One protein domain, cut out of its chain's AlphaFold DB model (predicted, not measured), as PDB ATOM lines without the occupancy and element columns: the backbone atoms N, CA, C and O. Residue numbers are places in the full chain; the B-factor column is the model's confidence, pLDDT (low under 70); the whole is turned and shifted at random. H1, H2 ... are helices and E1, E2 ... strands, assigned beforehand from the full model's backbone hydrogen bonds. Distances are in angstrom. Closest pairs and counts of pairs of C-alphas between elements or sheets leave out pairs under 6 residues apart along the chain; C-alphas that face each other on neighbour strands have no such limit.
ATOM      1  N   GLY A   2     296.426 417.627 639.998       74.94
ATOM      2  CA  GLY A   2     295.731 418.758 640.640       74.94
ATOM      3  C   GLY A   2     294.874 418.361 641.855       74.94
ATOM      4  O   GLY A   2     294.961 418.990 642.900       74.94
ATOM      5  N   SER A   3     294.150 417.237 641.772       84.00
ATOM      6  CA  SER A   3     293.438 416.648 642.921       84.00
ATOM      7  C   SER A   3     294.370 416.358 644.103       84.00
ATOM      8  O   SER A   3     294.117 416.813 645.214       84.00
ATOM      9  N   LEU A   4     295.491 415.679 643.834       86.69
ATOM     10  CA  LEU A   4     296.514 415.356 644.828       86.69
ATOM     11  C   LEU A   4     297.104 416.615 645.484       86.69
ATOM     12  O   LEU A   4     297.361 416.598 646.680       86.69
ATOM     13  N   SER A   5     297.303 417.707 644.738       86.38
ATOM     14  CA  SER A   5     297.777 418.972 645.321       86.38
ATOM     15  C   SER A   5     296.804 419.515 646.365       86.38
ATOM     16  O   SER A   5     297.225 419.912 647.449       86.38
ATOM     17  N   ARG A   6     295.500 419.470 646.074       85.06
ATOM     18  CA  ARG A   6     294.458 419.904 647.013       85.06
ATOM     19  C   ARG A   6     294.363 418.986 648.226       85.06
ATOM     20  O   ARG A   6     294.215 419.477 649.336       85.06
ATOM     21  N   GLU A   7     294.502 417.676 648.026       85.69
ATOM     22  CA  GLU A   7     294.592 416.703 649.122       85.69
ATOM     23  C   GLU A   7     295.808 416.966 650.031       85.69
ATOM     24  O   GLU A   7     295.693 416.887 651.250       85.69
ATOM     25  N   LEU A   8     296.956 417.321 649.445       83.62
ATOM     26  CA  LEU A   8     298.193 417.663 650.157       83.62
ATOM     27  C   LEU A   8     298.180 419.070 650.771       83.62
ATOM     28  O   LEU A   8     299.009 419.365 651.628       83.62
ATOM     29  N   SER A   9     297.272 419.944 650.331       85.62
ATOM     30  CA  SER A   9     297.254 421.374 650.670       85.62
ATOM     31  C   SER A   9     298.557 422.119 650.326       85.62
ATOM     32  O   SER A   9     298.892 423.118 650.960       85.62
ATOM     33  N   PHE A  10     299.296 421.659 649.309       87.12
ATOM     34  CA  PHE A  10     300.441 422.379 648.746       87.12
ATOM     35  C   PHE A  10     300.629 422.086 647.243       87.12
ATOM     36  O   PHE A  10     300.260 421.006 646.765       87.12
ATOM     37  N   PRO A  11     301.213 423.025 646.474       91.56
ATOM     38  CA  PRO A  11     301.429 422.865 645.037       91.56
ATOM     39  C   PRO A  11     302.445 421.768 644.710       91.56
ATOM     40  O   PRO A  11     303.531 421.699 645.293       91.56
ATOM     41  N   ILE A  12     302.143 420.954 643.699       93.31
ATOM     42  CA  ILE A  12     303.066 419.919 643.212       93.31
ATOM     43  C   ILE A  12     304.115 420.540 642.281       93.31
ATOM     44  O   ILE A  12     303.790 421.324 641.395       93.31
ATOM     45  N   ARG A  13     305.385 420.150 642.428       95.94
ATOM     46  CA  ARG A  13     306.462 420.521 641.495       95.94
ATOM     47  C   ARG A  13     306.632 419.421 640.441       95.94
ATOM     48  O   ARG A  13     306.940 418.282 640.783       95.94
ATOM     49  N   ILE A  14     306.427 419.754 639.168       97.62
ATOM     50  CA  ILE A  14     306.494 418.827 638.032       97.62
ATOM     51  C   ILE A  14     307.686 419.200 637.155       97.62
ATOM     52  O   ILE A  14     307.720 420.278 636.566       97.62
ATOM     53  N   PHE A  15     308.635 418.281 637.006       97.75
ATOM     54  CA  PHE A  15     309.771 418.424 636.097       97.75
ATOM     55  C   PHE A  15     309.601 417.452 634.931       97.75
ATOM     56  O   PHE A  15     309.521 416.243 635.137       97.75
ATOM     57  N   SER A  16     309.515 417.972 633.707       96.31
ATOM     58  CA  SER A  16     309.280 417.175 632.505       96.31
ATOM     59  C   SER A  16     310.450 417.282 631.532       96.31
ATOM     60  O   SER A  16     310.933 418.373 631.230       96.31
ATOM     61  N   LEU A  17     310.881 416.128 631.025       93.69
ATOM     62  CA  LEU A  17     311.851 415.996 629.933       93.69
ATOM     63  C   LEU A  17     311.155 415.875 628.564       93.69
ATOM     64  O   LEU A  17     311.832 415.811 627.538       93.69
ATOM     65  N   ASN A  18     309.816 415.832 628.546       94.50
ATOM     66  CA  ASN A  18     309.018 415.701 627.334       94.50
ATOM     67  C   ASN A  18     308.761 417.067 626.697       94.50
ATOM     68  O   ASN A  18     308.459 418.042 627.387       94.50
ATOM     69  N   TYR A  19     308.787 417.099 625.366       94.00
ATOM     70  CA  TYR A  19     308.548 418.316 624.592       94.00
ATOM     71  C   TYR A  19     307.063 418.616 624.362       94.00
ATOM     72  O   TYR A  19     306.725 419.748 624.026       94.00
ATOM     73  N   ASP A  20     306.186 417.614 624.478       95.38
ATOM     74  CA  ASP A  20     304.745 417.760 624.247       95.38
ATOM     75  C   ASP A  20     304.073 418.702 625.263       95.38
ATOM     76  O   ASP A  20     304.719 419.174 626.194       95.38
ATOM     77  N   ILE A  21     302.781 418.982 625.083       96.00
ATOM     78  CA  ILE A  21     301.985 419.869 625.953       96.00
ATOM     79  C   ILE A  21     300.921 419.111 626.768       96.00
ATOM     80  O   ILE A  21     299.920 419.687 627.191       96.00
ATOM     81  N   CYS A  22     301.082 417.796 626.960       95.62
ATOM     82  CA  CYS A  22     300.031 416.962 627.554       95.62
ATOM     83  C   CYS A  22     299.720 417.344 629.005       95.62
ATOM     84  O   CYS A  22     298.567 417.251 629.420       95.62
ATOM     85  N   VAL A  23     300.727 417.761 629.782       95.94
ATOM     86  CA  VAL A  23     300.534 418.186 631.179       95.94
ATOM     87  C   VAL A  23     299.719 419.475 631.215       95.94
ATOM     88  O   VAL A  23     298.729 419.559 631.937       95.94
ATOM     89  N   GLU A  24     300.098 420.447 630.394       96.38
ATOM     90  CA  GLU A  24     299.430 421.737 630.264       96.38
ATOM     91  C   GLU A  24     297.956 421.570 629.880       96.38
ATOM     92  O   GLU A  24     297.066 422.066 630.577       96.38
ATOM     93  N   GLU A  25     297.683 420.791 628.831       95.75
ATOM     94  CA  GLU A  25     296.321 420.511 628.373       95.75
ATOM     95  C   GLU A  25     295.510 419.721 629.409       95.75
ATOM     96  O   GLU A  25     294.324 419.993 629.608       95.75
ATOM     97  N   ALA A  26     296.129 418.778 630.128       95.06
ATOM     98  CA  ALA A  26     295.451 418.031 631.182       95.06
ATOM     99  C   ALA A  26     295.036 418.930 632.357       95.06
ATOM    100  O   ALA A  26     293.909 418.807 632.841       95.06
ATOM    101  N   PHE A  27     295.898 419.840 632.814       95.50
ATOM    102  CA  PHE A  27     295.553 420.782 633.885       95.50
ATOM    103  C   PHE A  27     294.477 421.773 633.434       95.50
ATOM    104  O   PHE A  27     293.477 421.944 634.133       95.50
ATOM    105  N   LYS A  28     294.619 422.330 632.224       93.94
ATOM    106  CA  LYS A  28     293.634 423.236 631.621       93.94
ATOM    107  C   LYS A  28     292.256 422.586 631.495       93.94
ATOM    108  O   LYS A  28     291.262 423.174 631.915       93.94
ATOM    109  N   LYS A  29     292.190 421.357 630.972       95.25
ATOM    110  CA  LYS A  29     290.937 420.602 630.794       95.25
ATOM    111  C   LYS A  29     290.210 420.328 632.112       95.25
ATOM    112  O   LYS A  29     288.988 420.250 632.118       95.25
ATOM    113  N   ASN A  30     290.951 420.165 633.208       92.88
ATOM    114  CA  ASN A  30     290.396 419.858 634.526       92.88
ATOM    115  C   ASN A  30     290.295 421.088 635.449       92.88
ATOM    116  O   ASN A  30     290.027 420.926 636.637       92.88
ATOM    117  N   SER A  31     290.506 422.301 634.922       93.50
ATOM    118  CA  SER A  31     290.400 423.563 635.671       93.50
ATOM    119  C   SER A  31     291.296 423.629 636.919       93.50
ATOM    120  O   SER A  31     290.894 424.165 637.953       93.50
ATOM    121  N   TYR A  32     292.512 423.090 636.814       94.81
ATOM    122  CA  TYR A  32     293.566 423.262 637.814       94.81
ATOM    123  C   TYR A  32     294.545 424.346 637.363       94.81
ATOM    124  O   TYR A  32     294.891 424.419 636.180       94.81
ATOM    125  N   TYR A  33     295.019 425.167 638.299       94.12
ATOM    126  CA  TYR A  33     296.002 426.198 638.005       94.12
ATOM    127  C   TYR A  33     297.405 425.588 637.939       94.12
ATOM    128  O   TYR A  33     297.982 425.162 638.940       94.12
ATOM    129  N   LEU A  34     297.939 425.556 636.720       96.06
ATOM    130  CA  LEU A  34     299.317 425.201 636.423       96.06
ATOM    131  C   LEU A  34     300.132 426.467 636.145       96.06
ATOM    132  O   LEU A  34     299.881 427.154 635.156       96.06
ATOM    133  N   GLU A  35     301.130 426.746 636.975       96.56
ATOM    134  CA  GLU A  35     302.092 427.819 636.730       96.56
ATOM    135  C   GLU A  35     303.320 427.261 635.997       96.56
ATOM    136  O   GLU A  35     303.937 426.289 636.429       96.56
ATOM    137  N   SER A  36     303.660 427.847 634.850       96.19
ATOM    138  CA  SER A  36     304.738 427.365 633.963       96.19
ATOM    139  C   SER A  36     305.753 428.453 633.606       96.19
ATOM    140  O   SER A  36     306.647 428.241 632.784       96.19
ATOM    141  N   GLY A  37     305.623 429.626 634.225       95.81
ATOM    142  CA  GLY A  37     306.444 430.798 633.978       95.81
ATOM    143  C   GLY A  37     305.946 431.671 632.838       95.81
ATOM    144  O   GLY A  37     306.488 432.751 632.658       95.81
ATOM    145  N   PHE A  38     304.928 431.255 632.081       95.94
ATOM    146  CA  PHE A  38     304.351 432.069 631.013       95.94
ATOM    147  C   PHE A  38     303.203 432.923 631.525       95.94
ATOM    148  O   PHE A  38     302.262 432.426 632.141       95.94
ATOM    149  N   ASP A  39     303.269 434.210 631.218       93.94
ATOM    150  CA  ASP A  39     302.187 435.132 631.502       93.94
ATOM    151  C   ASP A  39     300.962 434.895 630.604       93.94
ATOM    152  O   ASP A  39     301.092 434.598 629.418       93.94
ATOM    153  N   PHE A  40     299.764 435.018 631.179       88.19
ATOM    154  CA  PHE A  40     298.514 434.694 630.486       88.19
ATOM    155  C   PHE A  40     298.167 435.674 629.362       88.19
ATOM    156  O   PHE A  40     297.514 435.272 628.399       88.19
ATOM    157  N   GLU A  41     298.575 436.939 629.476       89.81
ATOM    158  CA  GLU A  41     298.236 437.979 628.500       89.81
ATOM    159  C   GLU A  41     299.335 438.132 627.452       89.81
ATOM    160  O   GLU A  41     299.076 438.153 626.248       89.81
ATOM    161  N   THR A  42     300.581 438.227 627.910       93.69
ATOM    162  CA  THR A  42     301.737 438.485 627.047       93.69
ATOM    163  C   THR A  42     302.333 437.214 626.452       93.69
ATOM    164  O   THR A  42     303.081 437.292 625.477       93.69
ATOM    165  N   CYS A  43     302.026 436.044 627.024       95.31
ATOM    166  CA  CYS A  43     302.663 434.765 626.711       95.31
ATOM    167  C   CYS A  43     304.182 434.769 626.919       95.31
ATOM    168  O   CYS A  43     304.845 433.865 626.415       95.31
ATOM    169  N   ILE A  44     304.747 435.762 627.619       96.75
ATOM    170  CA  ILE A  44     306.186 435.881 627.876       96.75
ATOM    171  C   ILE A  44     306.557 435.062 629.103       96.75
ATOM    172  O   ILE A  44     305.862 435.089 630.120       96.75
ATOM    173  N   TRP A  45     307.659 434.321 628.994       96.50
ATOM    174  CA  TRP A  45     308.212 433.570 630.110       96.50
ATOM    175  C   TRP A  45     308.993 434.471 631.072       96.50
ATOM    176  O   TRP A  45     309.856 435.233 630.635       96.50
ATOM    177  N   SER A  46     308.770 434.321 632.376       95.31
ATOM    178  CA  SER A  46     309.587 434.912 633.436       95.31
ATOM    179  C   SER A  46     309.734 433.961 634.623       95.31
ATOM    180  O   SER A  46     308.777 433.298 635.031       95.31
ATOM    181  N   TYR A  47     310.931 433.936 635.214       93.88
ATOM    182  CA  TYR A  47     311.221 433.147 636.410       93.88
ATOM    183  C   TYR A  47     310.485 433.679 637.652       93.88
ATOM    184  O   TYR A  47     310.146 432.892 638.534       93.88
ATOM    185  N   ASP A  48     310.182 434.984 637.709       92.88
ATOM    186  CA  ASP A  48     309.515 435.625 638.856       92.88
ATOM    187  C   ASP A  48     308.132 435.015 639.134       92.88
ATOM    188  O   ASP A  48     307.651 434.998 640.265       92.88
ATOM    189  N   ARG A  49     307.497 434.433 638.110       93.12
ATOM    190  CA  ARG A  49     306.196 433.766 638.240       93.12
ATOM    191  C   ARG A  49     306.235 432.478 639.064       93.12
ATOM    192  O   ARG A  49     305.184 431.956 639.411       93.12
ATOM    193  N   PHE A  50     307.410 431.945 639.376       92.69
ATOM    194  CA  PHE A  50     307.543 430.777 640.252       92.69
ATOM    195  C   PHE A  50     307.697 431.149 641.732       92.69
ATOM    196  O   PHE A  50     307.681 430.248 642.575       92.69
ATOM    197  N   ASP A  51     307.826 432.443 642.038       87.88
ATOM    198  CA  ASP A  51     307.934 432.998 643.392       87.88
ATOM    199  C   ASP A  51     306.632 433.705 643.803       87.88
ATOM    200  O   ASP A  51     306.611 434.835 644.293       87.88
ATOM    201  N   LEU A  52     305.500 433.046 643.536       82.75
ATOM    202  CA  LEU A  52     304.188 433.548 643.928       82.75
ATOM    203  C   LEU A  52     303.974 433.384 645.444       82.75
ATOM    204  O   LEU A  52     304.457 432.410 646.031       82.75
ATOM    205  N   PRO A  53     303.203 434.285 646.086       77.06
ATOM    206  CA  PRO A  53     302.850 434.157 647.497       77.06
ATOM    207  C   PRO A  53     302.215 432.800 647.821       77.06
ATOM    208  O   PRO A  53     301.540 432.205 646.981       77.06
ATOM    209  N   LEU A  54     302.352 432.340 649.067       66.19
ATOM    210  CA  LEU A  54     301.749 431.081 649.541       66.19
ATOM    211  C   LEU A  54     300.218 431.043 649.392       66.19
ATOM    212  O   LEU A  54     299.637 429.973 649.281       66.19
ATOM    213  N   GLU A  55     299.581 432.212 649.364       68.25
ATOM    214  CA  GLU A  55     298.138 432.397 649.162       68.25
ATOM    215  C   GLU A  55     297.713 432.245 647.691       68.25
ATOM    216  O   GLU A  55     296.530 432.345 647.360       68.25
ATOM    217  N   SER A  56     298.666 432.026 646.783       75.69
ATOM    218  CA  SER A  56     298.361 431.738 645.389       75.69
ATOM    219  C   SER A  56     297.666 430.378 645.271       75.69
ATOM    220  O   SER A  56     298.124 429.368 645.798       75.69
ATOM    221  N   ASN A  57     296.551 430.334 644.535       86.56
ATOM    222  CA  ASN A  57     295.774 429.111 644.288       86.56
ATOM    223  C   ASN A  57     296.453 428.175 643.266       86.56
ATOM    224  O   ASN A  57     295.778 427.590 642.421       86.56
ATOM    225  N   VAL A  58     297.787 428.097 643.264       92.94
ATOM    226  CA  VAL A  58     298.550 427.260 642.331       92.94
ATOM    227  C   VAL A  58     298.409 425.802 642.758       92.94
ATOM    228  O   VAL A  58     298.778 425.442 643.872       92.94
ATOM    229  N   ASP A  59     297.913 424.945 641.864       94.44
ATOM    230  CA  ASP A  59     297.825 423.500 642.110       94.44
ATOM    231  C   ASP A  59     299.146 422.794 641.714       94.44
ATOM    232  O   ASP A  59     299.539 421.776 642.288       94.44
ATOM    233  N   ALA A  60     299.869 423.306 640.714       95.62
ATOM    234  CA  ALA A  60     301.185 422.779 640.358       95.62
ATOM    235  C   ALA A  60     302.076 423.797 639.642       95.62
ATOM    236  O   ALA A  60     301.596 424.674 638.929       95.62
ATOM    237  N   TYR A  61     303.386 423.601 639.767       97.06
ATOM    238  CA  TYR A  61     304.402 424.283 638.971       97.06
ATOM    239  C   TYR A  61     305.012 423.316 637.959       97.06
ATOM    240  O   TYR A  61     305.403 422.206 638.329       97.06
ATOM    241  N   LEU A  62     305.134 423.737 636.702       97.75
ATOM    242  CA  LEU A  62     305.708 422.947 635.618       97.75
ATOM    243  C   LEU A  62     307.028 423.535 635.129       97.75
ATOM    244  O   LEU A  62     307.103 424.689 634.716       97.75
ATOM    245  N   TYR A  63     308.041 422.677 635.076       97.50
ATOM    246  CA  TYR A  63     309.370 422.972 634.562       97.50
ATOM    247  C   TYR A  63     309.684 422.023 633.403       97.50
ATOM    248  O   TYR A  63     309.727 420.804 633.585       97.50
ATOM    249  N   LYS A  64     309.912 422.563 632.202       95.69
ATOM    250  CA  LYS A  64     310.314 421.780 631.019       95.69
ATOM    251  C   LYS A  64     311.828 421.847 630.855       95.69
ATOM    252  O   LYS A  64     312.373 422.854 630.410       95.69
ATOM    253  N   LEU A  65     312.507 420.759 631.195       93.25
ATOM    254  CA  LEU A  65     313.970 420.682 631.207       93.25
ATOM    255  C   LEU A  65     314.573 420.636 629.798       93.25
ATOM    256  O   LEU A  65     315.661 421.157 629.575       93.25
ATOM    257  N   HIS A  66     313.839 420.073 628.837       91.44
ATOM    258  CA  HIS A  66     314.248 419.999 627.432       91.44
ATOM    259  C   HIS A  66     313.466 420.952 626.520       91.44
ATOM    260  O   HIS A  66     313.518 420.840 625.296       91.44
ATOM    261  N   GLY A  67     312.751 421.912 627.102       92.62
ATOM    262  CA  GLY A  67     311.901 422.835 626.358       92.62
ATOM    263  C   GLY A  67     310.584 422.217 625.907       92.62
ATOM    264  O   GLY A  67     310.178 421.164 626.398       92.62
ATOM    265  N   SER A  68     309.897 422.885 624.985       95.31
ATOM    266  CA  SER A  68     308.599 422.426 624.489       95.31
ATOM    267  C   SER A  68     308.401 422.751 623.014       95.31
ATOM    268  O   SER A  68     308.918 423.740 622.491       95.31
ATOM    269  N   ILE A  69     307.612 421.914 622.342       95.50
ATOM    270  CA  ILE A  69     307.264 422.067 620.928       95.50
ATOM    271  C   ILE A  69     306.466 423.337 620.643       95.50
ATOM    272  O   ILE A  69     306.406 423.743 619.493       95.50
ATOM    273  N   ASN A  70     305.829 423.953 621.642       95.81
ATOM    274  CA  ASN A  70     305.048 425.175 621.451       95.81
ATOM    275  C   ASN A  70     305.808 426.447 621.866       95.81
ATOM    276  O   ASN A  70     305.237 427.536 621.832       95.81
ATOM    277  N   TRP A  71     307.078 426.333 622.255       95.81
ATOM    278  CA  TRP A  71     307.905 427.475 622.630       95.81
ATOM    279  C   TRP A  71     308.604 428.075 621.412       95.81
ATOM    280  O   TRP A  71     309.143 427.348 620.580       95.81
ATOM    281  N   LYS A  72     308.667 429.404 621.331       94.56
ATOM    282  CA  LYS A  72     309.460 430.147 620.335       94.56
ATOM    283  C   LYS A  72     310.095 431.377 620.969       94.56
ATOM    284  O   LYS A  72     309.678 431.798 622.043       94.56
ATOM    285  N   ARG A  73     311.079 431.978 620.298       92.50
ATOM    286  CA  ARG A  73     311.545 433.324 620.654       92.50
ATOM    287  C   ARG A  73     310.890 434.362 619.751       92.50
ATOM    288  O   ARG A  73     310.740 434.123 618.555       92.50
ATOM    289  N   ASN A  74     310.449 435.475 620.330       92.62
ATOM    290  CA  ASN A  74     309.961 436.614 619.553       92.62
ATOM    291  C   ASN A  74     311.140 437.415 618.959       92.62
ATOM    292  O   ASN A  74     312.305 437.083 619.179       92.62
ATOM    293  N   GLU A  75     310.851 438.489 618.224       92.56
ATOM    294  CA  GLU A  75     311.875 439.344 617.594       92.56
ATOM    295  C   GLU A  75     312.836 439.999 618.603       92.56
ATOM    296  O   GLU A  75     313.972 440.316 618.262       92.56
ATOM    297  N   LYS A  76     312.406 440.157 619.860       92.69
ATOM    298  CA  LYS A  76     313.224 440.682 620.964       92.69
ATOM    299  C   LYS A  76     314.070 439.601 621.646       92.69
ATOM    300  O   LYS A  76     314.827 439.901 622.564       92.69
ATOM    301  N   GLY A  77     313.950 438.345 621.215       89.81
ATOM    302  CA  GLY A  77     314.634 437.201 621.809       89.81
ATOM    303  C   GLY A  77     313.973 436.657 623.078       89.81
ATOM    304  O   GLY A  77     314.516 435.728 623.678       89.81
ATOM    305  N   GLU A  78     312.814 437.174 623.485       93.56
ATOM    306  CA  GLU A  78     312.078 436.710 624.667       93.56
ATOM    307  C   GLU A  78     311.425 435.357 624.375       93.56
ATOM    308  O   GLU A  78     310.922 435.130 623.270       93.56
ATOM    309  N   LEU A  79     311.436 434.448 625.353       95.00
ATOM    310  CA  LEU A  79     310.759 433.162 625.207       95.00
ATOM    311  C   LEU A  79     309.249 433.356 625.364       95.00
ATOM    312  O   LEU A  79     308.804 433.904 626.371       95.00
ATOM    313  N   ILE A  80     308.480 432.858 624.398       95.75
ATOM    314  CA  ILE A  80     307.018 432.901 624.406       95.75
ATOM    315  C   ILE A  80     306.396 431.545 624.059       95.75
ATOM    316  O   ILE A  80     307.009 430.729 623.362       95.75
ATOM    317  N   THR A  81     305.157 431.316 624.498       94.94
ATOM    318  CA  THR A  81     304.323 430.201 624.018       94.94
ATOM    319  C   THR A  81     303.568 430.568 622.739       94.94
ATOM    320  O   THR A  81     303.267 431.727 622.455       94.94
ATOM    321  N   SER A  82     303.272 429.555 621.925       92.88
ATOM    322  CA  SER A  82     302.539 429.661 620.663       92.88
ATOM    323  C   SER A  82     301.354 428.695 620.659       92.88
ATOM    324  O   SER A  82     301.462 427.572 621.145       92.88
ATOM    325  N   ALA A  83     300.220 429.110 620.087       89.12
ATOM    326  CA  ALA A  83     299.033 428.256 619.964       89.12
ATOM    327  C   ALA A  83     299.222 427.107 618.954       89.12
ATOM    328  O   ALA A  83     298.575 426.068 619.055       89.12
ATOM    329  N   SER A  84     300.116 427.290 617.982       91.06
ATOM    330  CA  SER A  84     300.538 426.271 617.023       91.06
ATOM    331  C   SER A  84     302.034 425.991 617.155       91.06
ATOM    332  O   SER A  84     302.788 426.835 617.649       91.06
ATOM    333  N   ILE A  85     302.461 424.815 616.684       92.62
ATOM    334  CA  ILE A  85     303.878 424.446 616.626       92.62
ATOM    335  C   ILE A  85     304.590 425.444 615.691       92.62
ATOM    336  O   ILE A  85     304.240 425.525 614.510       92.62
ATOM    337  N   PRO A  86     305.541 426.244 616.202       93.06
ATOM    338  CA  PRO A  86     306.305 427.187 615.403       93.06
ATOM    339  C   PRO A  86     307.294 426.445 614.495       93.06
ATOM    340  O   PRO A  86     307.593 425.273 614.704       93.06
ATOM    341  N   GLN A  87     307.841 427.144 613.499       90.38
ATOM    342  CA  GLN A  87     308.857 426.565 612.611       90.38
ATOM    343  C   GLN A  87     310.181 426.261 613.333       90.38
ATOM    344  O   GLN A  87     310.830 425.276 613.001       90.38
ATOM    345  N   ASP A  88     310.555 427.083 614.323       89.06
ATOM    346  CA  ASP A  88     311.752 426.901 615.159       89.06
ATOM    347  C   ASP A  88     311.362 426.701 616.639       89.06
ATOM    348  O   ASP A  88     311.427 427.639 617.448       89.06
ATOM    349  N   PRO A  89     310.867 425.503 617.003       92.00
ATOM    350  CA  PRO A  89     310.490 425.211 618.373       92.00
ATOM    351  C   PRO A  89     311.715 425.209 619.287       92.00
ATOM    352  O   PRO A  89     312.759 424.629 618.981       92.00
ATOM    353  N   GLN A  90     311.581 425.832 620.457       91.56
ATOM    354  CA  GLN A  90     312.645 425.877 621.456       91.56
ATOM    355  C   GLN A  90     312.650 424.577 622.265       91.56
ATOM    356  O   GLN A  90     312.110 424.498 623.368       91.56
ATOM    357  N   VAL A  91     313.287 423.564 621.683       88.56
ATOM    358  CA  VAL A  91     313.514 422.245 622.277       88.56
ATOM    359  C   VAL A  91     315.005 421.943 622.367       88.56
ATOM    360  O   VAL A  91     315.837 422.577 621.707       88.56
ATOM    361  N   ILE A  92     315.354 420.971 623.200       82.38
ATOM    362  CA  ILE A  92     316.721 420.513 623.357       82.38
ATOM    363  C   ILE A  92     316.821 419.006 623.162       82.38
ATOM    364  O   ILE A  92     316.281 418.243 623.950       82.38
ATOM    365  N   PHE A  93     317.561 418.586 622.137       75.31
ATOM    366  CA  PHE A  93     317.736 417.181 621.794       75.31
ATOM    367  C   PHE A  93     319.026 416.592 622.376       75.31
ATOM    368  O   PHE A  93     320.117 416.995 621.979       75.31
ATOM    369  N   GLY A  94     318.887 415.558 623.212       60.66
ATOM    370  CA  GLY A  94     319.951 414.604 623.540       60.66
ATOM    371  C   GLY A  94     321.197 415.159 624.247       60.66
ATOM    372  O   GLY A  94     321.362 416.353 624.488       60.66
ATOM    373  N   THR A  95     322.114 414.242 624.569       48.03
ATOM    374  CA  THR A  95     323.313 414.409 625.418       48.03
ATOM    375  C   THR A  95     324.385 415.377 624.899       48.03
ATOM    376  O   THR A  95     325.402 415.569 625.562       48.03
ATOM    377  N   MET A  96     324.167 416.051 623.767       47.34
ATOM    378  CA  MET A  96     325.002 417.172 623.320       47.34
ATOM    379  C   MET A  96     324.342 418.517 623.624       47.34
ATOM    380  O   MET A  96     324.220 419.396 622.771       47.34
ATOM    381  N   MET A  97     323.967 418.717 624.882       48.91
ATOM    382  CA  MET A  97     323.735 420.059 625.383       48.91
ATOM    383  C   MET A  97     325.069 420.733 625.673       48.91
ATOM    384  O   MET A  97     325.660 420.570 626.740       48.91
ATOM    385  N   LYS A  98     325.451 421.651 624.780       47.75
ATOM    386  CA  LYS A  98     325.790 422.990 625.272       47.75
ATOM    387  C   LYS A  98     324.677 423.341 626.255       47.75
ATOM    388  O   LYS A  98     323.550 423.551 625.808       47.75
ATOM    389  N   MET A  99     324.947 423.286 627.563       52.81
ATOM    390  CA  MET A  99     324.030 423.835 628.557       52.81
ATOM    391  C   MET A  99     323.665 425.215 628.033       52.81
ATOM    392  O   MET A  99     324.535 426.081 627.920       52.81
ATOM    393  N   LYS A 100     322.421 425.396 627.585       61.03
ATOM    394  CA  LYS A 100     321.954 426.733 627.270       61.03
ATOM    395  C   LYS A 100     321.934 427.411 628.629       61.03
ATOM    396  O   LYS A 100     321.015 427.185 629.404       61.03
ATOM    397  N   SER A 101     322.954 428.213 628.929       64.19
ATOM    398  CA  SER A 101     323.033 429.059 630.132       64.19
ATOM    399  C   SER A 101     321.973 430.168 630.130       64.19
ATOM    400  O   SER A 101     322.128 431.180 630.801       64.19
ATOM    401  N   LEU A 102     320.938 430.004 629.308       78.75
ATOM    402  CA  LEU A 102     319.842 430.916 629.106       78.75
ATOM    403  C   LEU A 102     318.611 430.305 629.743       78.75
ATOM    404  O   LEU A 102     318.356 429.099 629.641       78.75
ATOM    405  N   ASP A 103     317.810 431.175 630.321       84.31
ATOM    406  CA  ASP A 103     316.501 430.798 630.787       84.31
ATOM    407  C   ASP A 103     315.586 430.391 629.628       84.31
ATOM    408  O   ASP A 103     315.741 430.862 628.482       84.31
ATOM    409  N   PRO A 104     314.665 429.451 629.899       87.81
ATOM    410  CA  PRO A 104     314.258 428.911 631.212       87.81
ATOM    411  C   PRO A 104     315.019 427.654 631.667       87.81
ATOM    412  O   PRO A 104     314.692 427.063 632.699       87.81
ATOM    413  N   TYR A 105     315.997 427.193 630.887       87.31
ATOM    414  CA  TYR A 105     316.631 425.887 631.088       87.31
ATOM    415  C   TYR A 105     317.506 425.853 632.340       87.31
ATOM    416  O   TYR A 105     317.382 424.941 633.158       87.31
ATOM    417  N   LEU A 106     318.363 426.869 632.502       89.19
ATOM    418  CA  LEU A 106     319.214 427.005 633.682       89.19
ATOM    419  C   LEU A 106     318.364 427.126 634.949       89.19
ATOM    420  O   LEU A 106     318.595 426.388 635.906       89.19
ATOM    421  N   PHE A 107     317.340 427.984 634.917       93.69
ATOM    422  CA  PHE A 107     316.362 428.110 635.991       93.69
ATOM    423  C   PHE A 107     315.675 426.781 636.344       93.69
ATOM    424  O   PHE A 107     315.634 426.395 637.509       93.69
ATOM    425  N   SER A 108     315.199 426.022 635.354       94.25
ATOM    426  CA  SER A 108     314.493 424.754 635.597       94.25
ATOM    427  C   SER A 108     315.391 423.688 636.239       94.25
ATOM    428  O   SER A 108     314.960 422.970 637.141       94.25
ATOM    429  N   ILE A 109     316.658 423.598 635.814       93.31
ATOM    430  CA  ILE A 109     317.654 422.705 636.430       93.31
ATOM    431  C   ILE A 109     318.009 423.165 637.850       93.31
ATOM    432  O   ILE A 109     318.164 422.335 638.751       93.31
ATOM    433  N   TYR A 110     318.129 424.477 638.062       94.31
ATOM    434  CA  TYR A 110     318.348 425.051 639.386       94.31
ATOM    435  C   TYR A 110     317.198 424.699 640.340       94.31
ATOM    436  O   TYR A 110     317.453 424.192 641.434       94.31
ATOM    437  N   GLU A 111     315.950 424.878 639.911       96.12
ATOM    438  CA  GLU A 111     314.764 424.562 640.708       96.12
ATOM    439  C   GLU A 111     314.628 423.061 640.975       96.12
ATOM    440  O   GLU A 111     314.306 422.674 642.099       96.12
ATOM    441  N   LEU A 112     314.978 422.200 640.009       96.56
ATOM    442  CA  LEU A 112     315.051 420.753 640.231       96.56
ATOM    443  C   LEU A 112     316.018 420.426 641.370       96.56
ATOM    444  O   LEU A 112     315.662 419.690 642.288       96.56
ATOM    445  N   ARG A 113     317.227 420.997 641.336       95.88
ATOM    446  CA  ARG A 113     318.235 420.794 642.383       95.88
ATOM    447  C   ARG A 113     317.782 421.356 643.731       95.88
ATOM    448  O   ARG A 113     317.991 420.718 644.760       95.88
ATOM    449  N   ARG A 114     317.197 422.554 643.746       95.62
ATOM    450  CA  ARG A 114     316.696 423.202 644.965       95.62
ATOM    451  C   ARG A 114     315.605 422.354 645.619       95.62
ATOM    452  O   ARG A 114     315.696 422.080 646.814       95.62
ATOM    453  N   CYS A 115     314.625 421.907 644.838       95.19
ATOM    454  CA  CYS A 115     313.519 421.083 645.316       95.19
ATOM    455  C   CYS A 115     313.995 419.700 645.770       95.19
ATOM    456  O   CYS A 115     313.621 419.257 646.853       95.19
ATOM    457  N   SER A 116     314.853 419.031 644.987       95.31
ATOM    458  CA  SER A 116     315.322 417.677 645.308       95.31
ATOM    459  C   SER A 116     316.154 417.622 646.593       95.31
ATOM    460  O   SER A 116     316.129 416.622 647.303       95.31
ATOM    461  N   LEU A 117     316.861 418.705 646.928       95.12
ATOM    462  CA  LEU A 117     317.686 418.806 648.134       95.12
ATOM    463  C   LEU A 117     316.939 419.361 649.358       95.12
ATOM    464  O   LEU A 117     317.585 419.613 650.384       95.12
ATOM    465  N   HIS A 118     315.624 419.577 649.273       93.75
ATOM    466  CA  HIS A 118     314.825 420.073 650.391       93.75
ATOM    467  C   HIS A 118     314.741 419.025 651.515       93.75
ATOM    468  O   HIS A 118     314.451 417.856 651.262       93.75
TER     469      HIS A 118
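What this domain is: This is residues 2 to 118 of the 217 residues of the protein "SIR2_2 domain-containing protein" of Acinetobacter sp. ACNIH4 (UniProt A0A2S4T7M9). Look first for a small slab of two parallel strands, E1 and E2, in the core, with the long helix H4 packed on one face and H2 on the side away from H4. H1 sits near the end where these strands begin, and the small hairpin E3 and E4 lies off beyond E2 amid long loops. The 117 printed residues hold four named helices and four named strands, in the order H1 E1 H2 H3 E2 E3 E4 H4; the class is mixed, helices and strands, with 47 residues, under half, in named elements. The sheets are E1 beside E2, parallel, and E3 beside E4, antiparallel. The whole is compact, with a radius of gyration of the C-alphas of 14.2 A, and spans 39 by 32 by 23 A.

Where its parts are: Find C-alpha 12 at (303.066, 419.919, 643.212), where E1, residues 12 to 16, begins; it runs 12.7 A. E2 is residues 60 to 64, 13.1 A. H4, residues 105 to 116, runs 16.5 A and ends at C-alpha 116, (315.322, 417.677, 645.308). H1 is residues 2 to 8, starting at C-alpha 2, (295.731, 418.758, 640.640); H2 is residues 22 to 29, 10.3 A; H3 is residues 47 to 50. E3 is residues 71 to 73 and E4 residues 79 to 81, each 7.2 A.

How they stand to each other: Start at E1 and E2, parallel at 17 degrees, where N 14 and O 61 are 2.8 A apart and N 63 and O 14 also 2.8 A, within hydrogen-bond range. Residues 34 to 35 pair in parallel with residues 60 to 61 of E2. E1, H2, H3 and E2 form a strand-helix-strand unit, two parallel neighbour strands with helices between, and its crossover is right-handed. Look at Tyr 63 of E2 and Ser 108 of H4, whose C-alphas, the closest of the two elements, are 5.5 A apart. H2 and E2 are only just apart, at 8.3 A. The closest C-alphas of H1 and E1, those of Ser 5 and Ile 12, are 5.8 A apart. H3 and H4 are close but not clearly touching, with C-alphas of Tyr 47 and Phe 107 closest at 7.2 A. E3 and E4 form a hairpin, antiparallel at 138 degrees, with N 72 and O 80 2.9 A apart; E2 and E3 are apart. In H1, H2 and H4 every O i to N i+4 pair is within hydrogen-bond range; H3 is too short for one.

The domain as a whole: The two C-alphas farthest apart, those of Glu 7 and Glu 75, are 42.5 A apart. The printed part has no cut. The links H2 to H3, 17 residues, and E4 to H4, 23 residues, are long. The mean pLDDT of the printed part is 89.1; look for values under 70 at residues 54 to 55 and 94 to 101.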